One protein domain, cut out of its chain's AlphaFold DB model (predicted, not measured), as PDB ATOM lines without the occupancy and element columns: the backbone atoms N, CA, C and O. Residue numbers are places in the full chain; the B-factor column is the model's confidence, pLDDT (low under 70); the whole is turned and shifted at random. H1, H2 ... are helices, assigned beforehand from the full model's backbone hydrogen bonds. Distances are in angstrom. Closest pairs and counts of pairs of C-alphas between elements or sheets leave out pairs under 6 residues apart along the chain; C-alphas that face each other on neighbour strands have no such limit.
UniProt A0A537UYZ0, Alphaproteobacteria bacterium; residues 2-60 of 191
ATOM      1  N   ILE A   2     204.927 267.582 338.683       49.44
ATOM      2  CA  ILE A   2     204.200 268.839 338.816       49.44
ATOM      3  C   ILE A   2     205.215 269.949 338.548       49.44
ATOM      4  O   ILE A   2     206.179 270.086 339.298       49.44
ATOM      5  N   ALA A   3     205.067 270.664 337.433       59.03
ATOM      6  CA  ALA A   3     205.921 271.803 337.131       59.03
ATOM      7  C   ALA A   3     205.785 272.809 338.277       59.03
ATOM      8  O   ALA A   3     204.682 273.257 338.588       59.03
ATOM      9  N   SER A   4     206.894 273.147 338.928       58.75
ATOM     10  CA  SER A   4     206.926 274.261 339.865       58.75
ATOM     11  C   SER A   4     206.396 275.512 339.151       58.75
ATOM     12  O   SER A   4     206.857 275.861 338.058       58.75
ATOM     13  N   LEU A   5     205.396 276.161 339.755       64.62
ATOM     14  CA  LEU A   5     204.764 277.406 339.299       64.62
ATOM     15  C   LEU A   5     205.730 278.586 339.481       64.62
ATOM     16  O   LEU A   5     205.487 279.516 340.240       64.62
ATOM     17  N   THR A   6     206.874 278.533 338.808       81.50
ATOM     18  CA  THR A   6     207.737 279.703 338.659       81.50
ATOM     19  C   THR A   6     207.124 280.627 337.601       81.50
ATOM     20  O   THR A   6     206.579 280.134 336.609       81.50
ATOM     21  N   PRO A   7     207.227 281.961 337.749       78.88
ATOM     22  CA  PRO A   7     206.679 282.911 336.774       78.88
ATOM     23  C   PRO A   7     207.225 282.656 335.361       78.88
ATOM     24  O   PRO A   7     206.509 282.797 334.375       78.88
ATOM     25  N   ARG A   8     208.464 282.160 335.260       77.94
ATOM     26  CA  ARG A   8     209.086 281.714 334.008       77.94
ATOM     27  C   ARG A   8     208.347 280.540 333.358       77.94
ATOM     28  O   ARG A   8     208.098 280.582 332.157       77.94
ATOM     29  N   ASN A   9     207.974 279.516 334.123       79.88
ATOM     30  CA  ASN A   9     207.245 278.356 333.600       79.88
ATOM     31  C   ASN A   9     205.818 278.726 333.180       79.88
ATOM     32  O   ASN A   9     205.327 278.195 332.188       79.88
ATOM     33  N   VAL A  10     205.183 279.672 333.881       79.62
ATOM     34  CA  VAL A  10     203.865 280.206 333.501       79.62
ATOM     35  C   VAL A  10     203.952 280.966 332.178       79.62
ATOM     36  O   VAL A  10     203.153 280.709 331.285       79.62
ATOM     37  N   VAL A  11     204.958 281.829 331.999       81.06
ATOM     38  CA  VAL A  11     205.177 282.545 330.729       81.06
ATOM     39  C   VAL A  11     205.434 281.570 329.577       81.06
ATOM     40  O   VAL A  11     204.839 281.717 328.512       81.06
ATOM     41  N   VAL A  12     206.264 280.542 329.785       79.88
ATOM     42  CA  VAL A  12     206.528 279.512 328.764       79.88
ATOM     43  C   VAL A  12     205.262 278.716 328.435       79.88
ATOM     44  O   VAL A  12     204.979 278.489 327.261       79.88
ATOM     45  N   ALA A  13     204.474 278.330 329.439       76.81
ATOM     46  CA  ALA A  13     203.224 277.606 329.232       76.81
ATOM     47  C   ALA A  13     202.188 278.456 328.480       76.81
ATOM     48  O   ALA A  13     201.587 277.965 327.528       76.81
ATOM     49  N   VAL A  14     202.024 279.731 328.844       80.31
ATOM     50  CA  VAL A  14     201.130 280.673 328.149       80.31
ATOM     51  C   VAL A  14     201.578 280.881 326.705       80.31
ATOM     52  O   VAL A  14     200.745 280.832 325.805       80.31
ATOM     53  N   LEU A  15     202.881 281.044 326.463       77.56
ATOM     54  CA  LEU A  15     203.432 281.196 325.117       77.56
ATOM     55  C   LEU A  15     203.178 279.949 324.256       77.56
ATOM     56  O   LEU A  15     202.731 280.077 323.119       77.56
ATOM     57  N   LEU A  16     203.416 278.749 324.799       76.00
ATOM     58  CA  LEU A  16     203.138 277.479 324.118       76.00
ATOM     59  C   LEU A  16     201.645 277.300 323.828       76.00
ATOM     60  O   LEU A  16     201.283 276.821 322.756       76.00
ATOM     61  N   LEU A  17     200.783 277.709 324.758       76.88
ATOM     62  CA  LEU A  17     199.331 277.606 324.625       76.88
ATOM     63  C   LEU A  17     198.792 278.597 323.585       76.88
ATOM     64  O   LEU A  17     197.951 278.224 322.771       76.88
ATOM     65  N   LEU A  18     199.346 279.812 323.524       75.75
ATOM     66  CA  LEU A  18     199.103 280.771 322.442       75.75
ATOM     67  C   LEU A  18     199.549 280.208 321.089       75.75
ATOM     68  O   LEU A  18     198.783 280.252 320.129       75.75
ATOM     69  N   LEU A  19     200.744 279.614 321.014       69.81
ATOM     70  CA  LEU A  19     201.256 278.985 319.792       69.81
ATOM     71  C   LEU A  19     200.390 277.800 319.336       69.81
ATOM     72  O   LEU A  19     200.196 277.605 318.137       69.81
ATOM     73  N   ALA A  20     199.848 277.028 320.279       70.00
ATOM     74  CA  ALA A  20     198.941 275.913 320.014       70.00
ATOM     75  C   ALA A  20     197.511 276.365 319.663       70.00
ATOM     76  O   ALA A  20     196.815 275.668 318.926       70.00
ATOM     77  N   ALA A  21     197.073 277.538 320.127       69.44
ATOM     78  CA  ALA A  21     195.768 278.106 319.784       69.44
ATOM     79  C   ALA A  21     195.704 278.598 318.326       69.44
ATOM     80  O   ALA A  21     194.650 278.555 317.692       69.44
ATOM     81  N   VAL A  22     196.839 279.008 317.760       66.06
ATOM     82  CA  VAL A  22     196.954 279.488 316.374       66.06
ATOM     83  C   VAL A  22     196.500 278.469 315.312       66.06
ATOM     84  O   VAL A  22     195.689 278.847 314.464       66.06
ATOM     85  N   PRO A  23     196.949 277.195 315.293       64.06
ATOM     86  CA  PRO A  23     196.473 276.218 314.314       64.06
ATOM     87  C   PRO A  23     194.984 275.892 314.482       64.06
ATOM     88  O   PRO A  23     194.320 275.603 313.488       64.06
ATOM     89  N   VAL A  24     194.441 275.989 315.699       66.38
ATOM     90  CA  VAL A  24     193.001 275.820 315.955       66.38
ATOM     91  C   VAL A  24     192.219 277.001 315.376       66.38
ATOM     92  O   VAL A  24     191.261 276.797 314.634       66.38
ATOM     93  N   TYR A  25     192.678 278.233 315.605       66.50
ATOM     94  CA  TYR A  25     192.083 279.435 315.015       66.50
ATOM     95  C   TYR A  25     192.155 279.429 313.476       66.50
ATOM     96  O   TYR A  25     191.183 279.759 312.790       66.50
ATOM     97  N   ALA A  26     193.284 278.983 312.915       59.94
ATOM     98  CA  ALA A  26     193.466 278.831 311.473       59.94
ATOM     99  C   ALA A  26     192.590 277.713 310.875       59.94
ATOM    100  O   ALA A  26     192.132 277.835 309.737       59.94
ATOM    101  N   ALA A  27     192.323 276.642 311.632       63.00
ATOM    102  CA  ALA A  27     191.409 275.579 311.220       63.00
ATOM    103  C   ALA A  27     189.949 276.060 311.169       63.00
ATOM    104  O   ALA A  27     189.227 275.684 310.248       63.00
ATOM    105  N   VAL A  28     189.534 276.924 312.101       63.03
ATOM    106  CA  VAL A  28     188.173 277.494 312.139       63.03
ATOM    107  C   VAL A  28     187.944 278.509 311.012       63.03
ATOM    108  O   VAL A  28     186.857 278.570 310.447       63.03
ATOM    109  N   THR A  29     188.968 279.277 310.633       63.62
ATOM    110  CA  THR A  29     188.859 280.332 309.604       63.62
ATOM    111  C   THR A  29     189.141 279.861 308.171       63.62
ATOM    112  O   THR A  29     189.072 280.670 307.247       63.62
ATOM    113  N   ALA A  30     189.466 278.575 307.962       62.72
ATOM    114  CA  ALA A  30     189.726 277.940 306.657       62.72
ATOM    115  C   ALA A  30     190.713 278.692 305.730       62.72
ATOM    116  O   ALA A  30     190.730 278.495 304.511       62.72
ATOM    117  N   ASN A  31     191.580 279.539 306.290       67.81
ATOM    118  CA  ASN A  31     192.502 280.372 305.525       67.81
ATOM    119  C   ASN A  31     193.800 279.607 305.225       67.81
ATOM    120  O   ASN A  31     194.738 279.588 306.027       67.81
ATOM    121  N   ALA A  32     193.883 278.993 304.039       71.25
ATOM    122  CA  ALA A  32     195.065 278.237 303.600       71.25
ATOM    123  C   ALA A  32     196.364 279.069 303.631       71.25
ATOM    124  O   ALA A  32     197.441 278.536 303.904       71.25
ATOM    125  N   PHE A  33     196.263 280.382 303.403       75.88
ATOM    126  CA  PHE A  33     197.394 281.300 303.522       75.88
ATOM    127  C   PHE A  33     197.969 281.329 304.943       75.88
ATOM    128  O   PHE A  33     199.163 281.104 305.113       75.88
ATOM    129  N   LEU A  34     197.131 281.508 305.972       76.31
ATOM    130  CA  LEU A  34     197.592 281.529 307.363       76.31
ATOM    131  C   LEU A  34     198.237 280.196 307.748       76.31
ATOM    132  O   LEU A  34     199.324 280.186 308.318       76.31
ATOM    133  N   VAL A  35     197.635 279.071 307.357       75.31
ATOM    134  CA  VAL A  35     198.198 277.738 307.629       75.31
ATOM    135  C   VAL A  35     199.594 277.582 307.016       75.31
ATOM    136  O   VAL A  35     200.516 277.120 307.690       75.31
ATOM    137  N   THR A  36     199.786 277.984 305.756       78.69
ATOM    138  CA  THR A  36     201.105 277.894 305.101       78.69
ATOM    139  C   THR A  36     202.135 278.841 305.711       78.69
ATOM    140  O   THR A  36     203.283 278.432 305.901       78.69
ATOM    141  N   LEU A  37     201.736 280.066 306.066       83.12
ATOM    142  CA  LEU A  37     202.605 281.031 306.735       83.12
ATOM    143  C   LEU A  37     203.071 280.472 308.087       83.12
ATOM    144  O   LEU A  37     204.271 280.348 308.325       83.12
ATOM    145  N   PHE A  38     202.138 280.048 308.940       81.50
ATOM    146  CA  PHE A  38     202.465 279.511 310.260       81.50
ATOM    147  C   PHE A  38     203.300 278.237 310.186       81.50
ATOM    148  O   PHE A  38     204.240 278.084 310.961       81.50
ATOM    149  N   THR A  39     203.037 277.361 309.212       83.25
ATOM    150  CA  THR A  39     203.881 276.179 308.980       83.25
ATOM    151  C   THR A  39     205.327 276.588 308.689       83.25
ATOM    152  O   THR A  39     206.249 276.026 309.277       83.25
ATOM    153  N   ARG A  40     205.552 277.606 307.846       86.81
ATOM    154  CA  ARG A  40     206.903 278.128 307.566       86.81
ATOM    155  C   ARG A  40     207.544 278.748 308.805       86.81
ATOM    156  O   ARG A  40     208.710 278.476 309.063       86.81
ATOM    157  N   VAL A  41     206.791 279.528 309.580       89.50
ATOM    158  CA  VAL A  41     207.283 280.133 310.831       89.50
ATOM    159  C   VAL A  41     207.719 279.057 311.822       89.50
ATOM    160  O   VAL A  41     208.806 279.161 312.379       89.50
ATOM    161  N   ILE A  42     206.926 277.999 312.004       88.88
ATOM    162  CA  ILE A  42     207.265 276.890 312.905       88.88
ATOM    163  C   ILE A  42     208.508 276.144 312.405       88.88
ATOM    164  O   ILE A  42     209.426 275.912 313.187       88.88
ATOM    165  N   ILE A  43     208.582 275.812 311.109       90.56
ATOM    166  CA  ILE A  43     209.750 275.128 310.526       90.56
ATOM    167  C   ILE A  43     211.025 275.964 310.715       90.56
ATOM    168  O   ILE A  43     212.035 275.447 311.191       90.56
ATOM    169  N   LEU A  44     210.978 277.259 310.389       91.69
ATOM    170  CA  LEU A  44     212.117 278.167 310.557       91.69
ATOM    171  C   LEU A  44     212.450 278.404 312.040       91.69
ATOM    172  O   LEU A  44     213.620 278.522 312.390       91.69
ATOM    173  N   GLY A  45     211.450 278.415 312.923       92.19
ATOM    174  CA  GLY A  45     211.640 278.517 314.370       92.19
ATOM    175  C   GLY A  45     212.349 277.297 314.960       92.19
ATOM    176  O   GLY A  45     213.264 277.447 315.771       92.19
ATOM    177  N   ILE A  46     211.995 276.090 314.509       91.44
ATOM    178  CA  ILE A  46     212.695 274.851 314.883       91.44
ATOM    179  C   ILE A  46     214.135 274.879 314.354       91.44
ATOM    180  O   ILE A  46     215.064 274.556 315.094       91.44
ATOM    181  N   ALA A  47     214.339 275.327 313.112       91.94
ATOM    182  CA  ALA A  47     215.669 275.484 312.525       91.94
ATOM    183  C   ALA A  47     216.555 276.449 313.333       91.94
ATOM    184  O   ALA A  47     217.694 276.118 313.667       91.94
ATOM    185  N   ALA A  48     216.015 277.615 313.699       92.12
ATOM    186  CA  ALA A  48     216.703 278.602 314.525       92.12
ATOM    187  C   ALA A  48     217.003 278.063 315.932       92.12
ATOM    188  O   ALA A  48     218.094 278.277 316.458       92.12
ATOM    189  N   SER A  49     216.072 277.309 316.519       92.00
ATOM    190  CA  SER A  49     216.258 276.680 317.832       92.00
ATOM    191  C   SER A  49     217.362 275.622 317.804       92.00
ATOM    192  O   SER A  49     218.200 275.601 318.702       92.00
ATOM    193  N   SER A  50     217.419 274.787 316.759       90.06
ATOM    194  CA  SER A  50     218.500 273.809 316.554       90.06
ATOM    195  C   SER A  50     219.864 274.491 316.476       90.06
ATOM    196  O   SER A  50     220.810 274.080 317.148       90.06
ATOM    197  N   LEU A  51     219.953 275.573 315.698       89.88
ATOM    198  CA  LEU A  51     221.178 276.353 315.582       89.88
ATOM    199  C   LEU A  51     221.568 276.968 316.937       89.88
ATOM    200  O   LEU A  51     222.715 276.839 317.354       89.88
ATOM    201  N   ASN A  52     220.613 277.553 317.665       90.56
ATOM    202  CA  ASN A  52     220.847 278.107 319.000       90.56
ATOM    203  C   ASN A  52     221.352 277.054 319.999       90.56
ATOM    204  O   ASN A  52     222.226 277.357 320.805       90.56
ATOM    205  N   LEU A  53     220.850 275.816 319.940       88.81
ATOM    206  CA  LEU A  53     221.348 274.727 320.786       88.81
ATOM    207  C   LEU A  53     222.812 274.396 320.477       88.81
ATOM    208  O   LEU A  53     223.603 274.211 321.398       88.81
ATOM    209  N   ILE A  54     223.191 274.364 319.201       86.81
ATOM    210  CA  ILE A  54     224.567 274.054 318.796       86.81
ATOM    211  C   ILE A  54     225.524 275.202 319.117       86.81
ATOM    212  O   ILE A  54     226.619 274.944 319.615       86.81
ATOM    213  N   LEU A  55     225.116 276.457 318.920       88.38
ATOM    214  CA  LEU A  55     225.917 277.603 319.357       88.38
ATOM    215  C   LEU A  55     226.036 277.660 320.886       88.38
ATOM    216  O   LEU A  55     227.134 277.844 321.402       88.38
ATOM    217  N   GLY A  56     224.922 277.489 321.600       87.44
ATOM    218  CA  GLY A  56     224.857 277.637 323.052       87.44
ATOM    219  C   GLY A  56     225.572 276.522 323.814       87.44
ATOM    220  O   GLY A  56     226.347 276.811 324.718       87.44
ATOM    221  N   TYR A  57     225.340 275.258 323.449       85.31
ATOM    222  CA  TYR A  57     225.948 274.105 324.131       85.31
ATOM    223  C   TYR A  57     227.221 273.600 323.449       85.31
ATOM    224  O   TYR A  57     228.104 273.072 324.117       85.31
ATOM    225  N   GLY A  58     227.319 273.732 322.125       80.62
ATOM    226  CA  GLY A  58     228.463 273.247 321.354       80.62
ATOM    227  C   GLY A  58     229.601 274.257 321.217       80.62
ATOM    228  O   GLY A  58     230.699 273.857 320.841       80.62
ATOM    229  N   GLY A  59     229.370 275.549 321.488       83.75
ATOM    230  CA  GLY A  59     230.391 276.603 321.371       83.75
ATOM    231  C   GLY A  59     230.952 276.786 319.953       83.75
ATOM    232  O   GLY A  59     231.979 277.434 319.769       83.75
ATOM    233  N   MET A  60     230.301 276.198 318.945       82.94
ATOM    234  CA  MET A  60     230.731 276.185 317.550       82.94
ATOM    235  C   MET A  60     229.616 276.746 316.667       82.94
ATOM    236  O   MET A  60     228.456 276.352 316.777       82.94
TER     237      MET A  60
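AT A GLANCE: This is residues 2 to 60 of the 191 residues of a protein of Alphaproteobacteria bacterium (UniProt A0A537UYZ0). Two long helices, H2 and H1, make an open V: they meet only near the tight link that joins them and spread apart toward the two ends of the printed part. The printed part has 59 residues with two named helices, H1 then H2, and no named strand; the class is all helix. The whole is only just loose, close to extended, with a radius of gyration of the C-alphas of 15.1 A, and it is flat, spanning 42 by 32 by 14 A.

IN THESE COORDINATES: H2, residues 32 to 58, is the longest helix at 38.2 A from first to last C-alpha, and ends with C-alpha 58 at (228.463, 273.247, 321.354). H1, residues 7 to 28, measures 31.3 A and begins with C-alpha 7 at (206.679, 282.911, 336.774).

HOW THE PARTS SIT: H2 and H1 form a helical hairpin, running opposite ways at a shallow tilt of 30 degrees. They touch through residues 34 to 38 of H2 and 23 to 27 of H1 alone; the closest C-alphas, of Ala 26 and Val 35, are 6.2 A apart. In H2 every O i to N i+4 pair is within hydrogen-bond range, in H1 16 of 18.

THE WHOLE: The C-alphas of Thr 29 and Gly 59, the two farthest apart, are 43.3 A apart. The printed part has no cut. Mean pLDDT of the printed part is 77.9; residues 2 to 5, 19 and 21 to 31 are under 70.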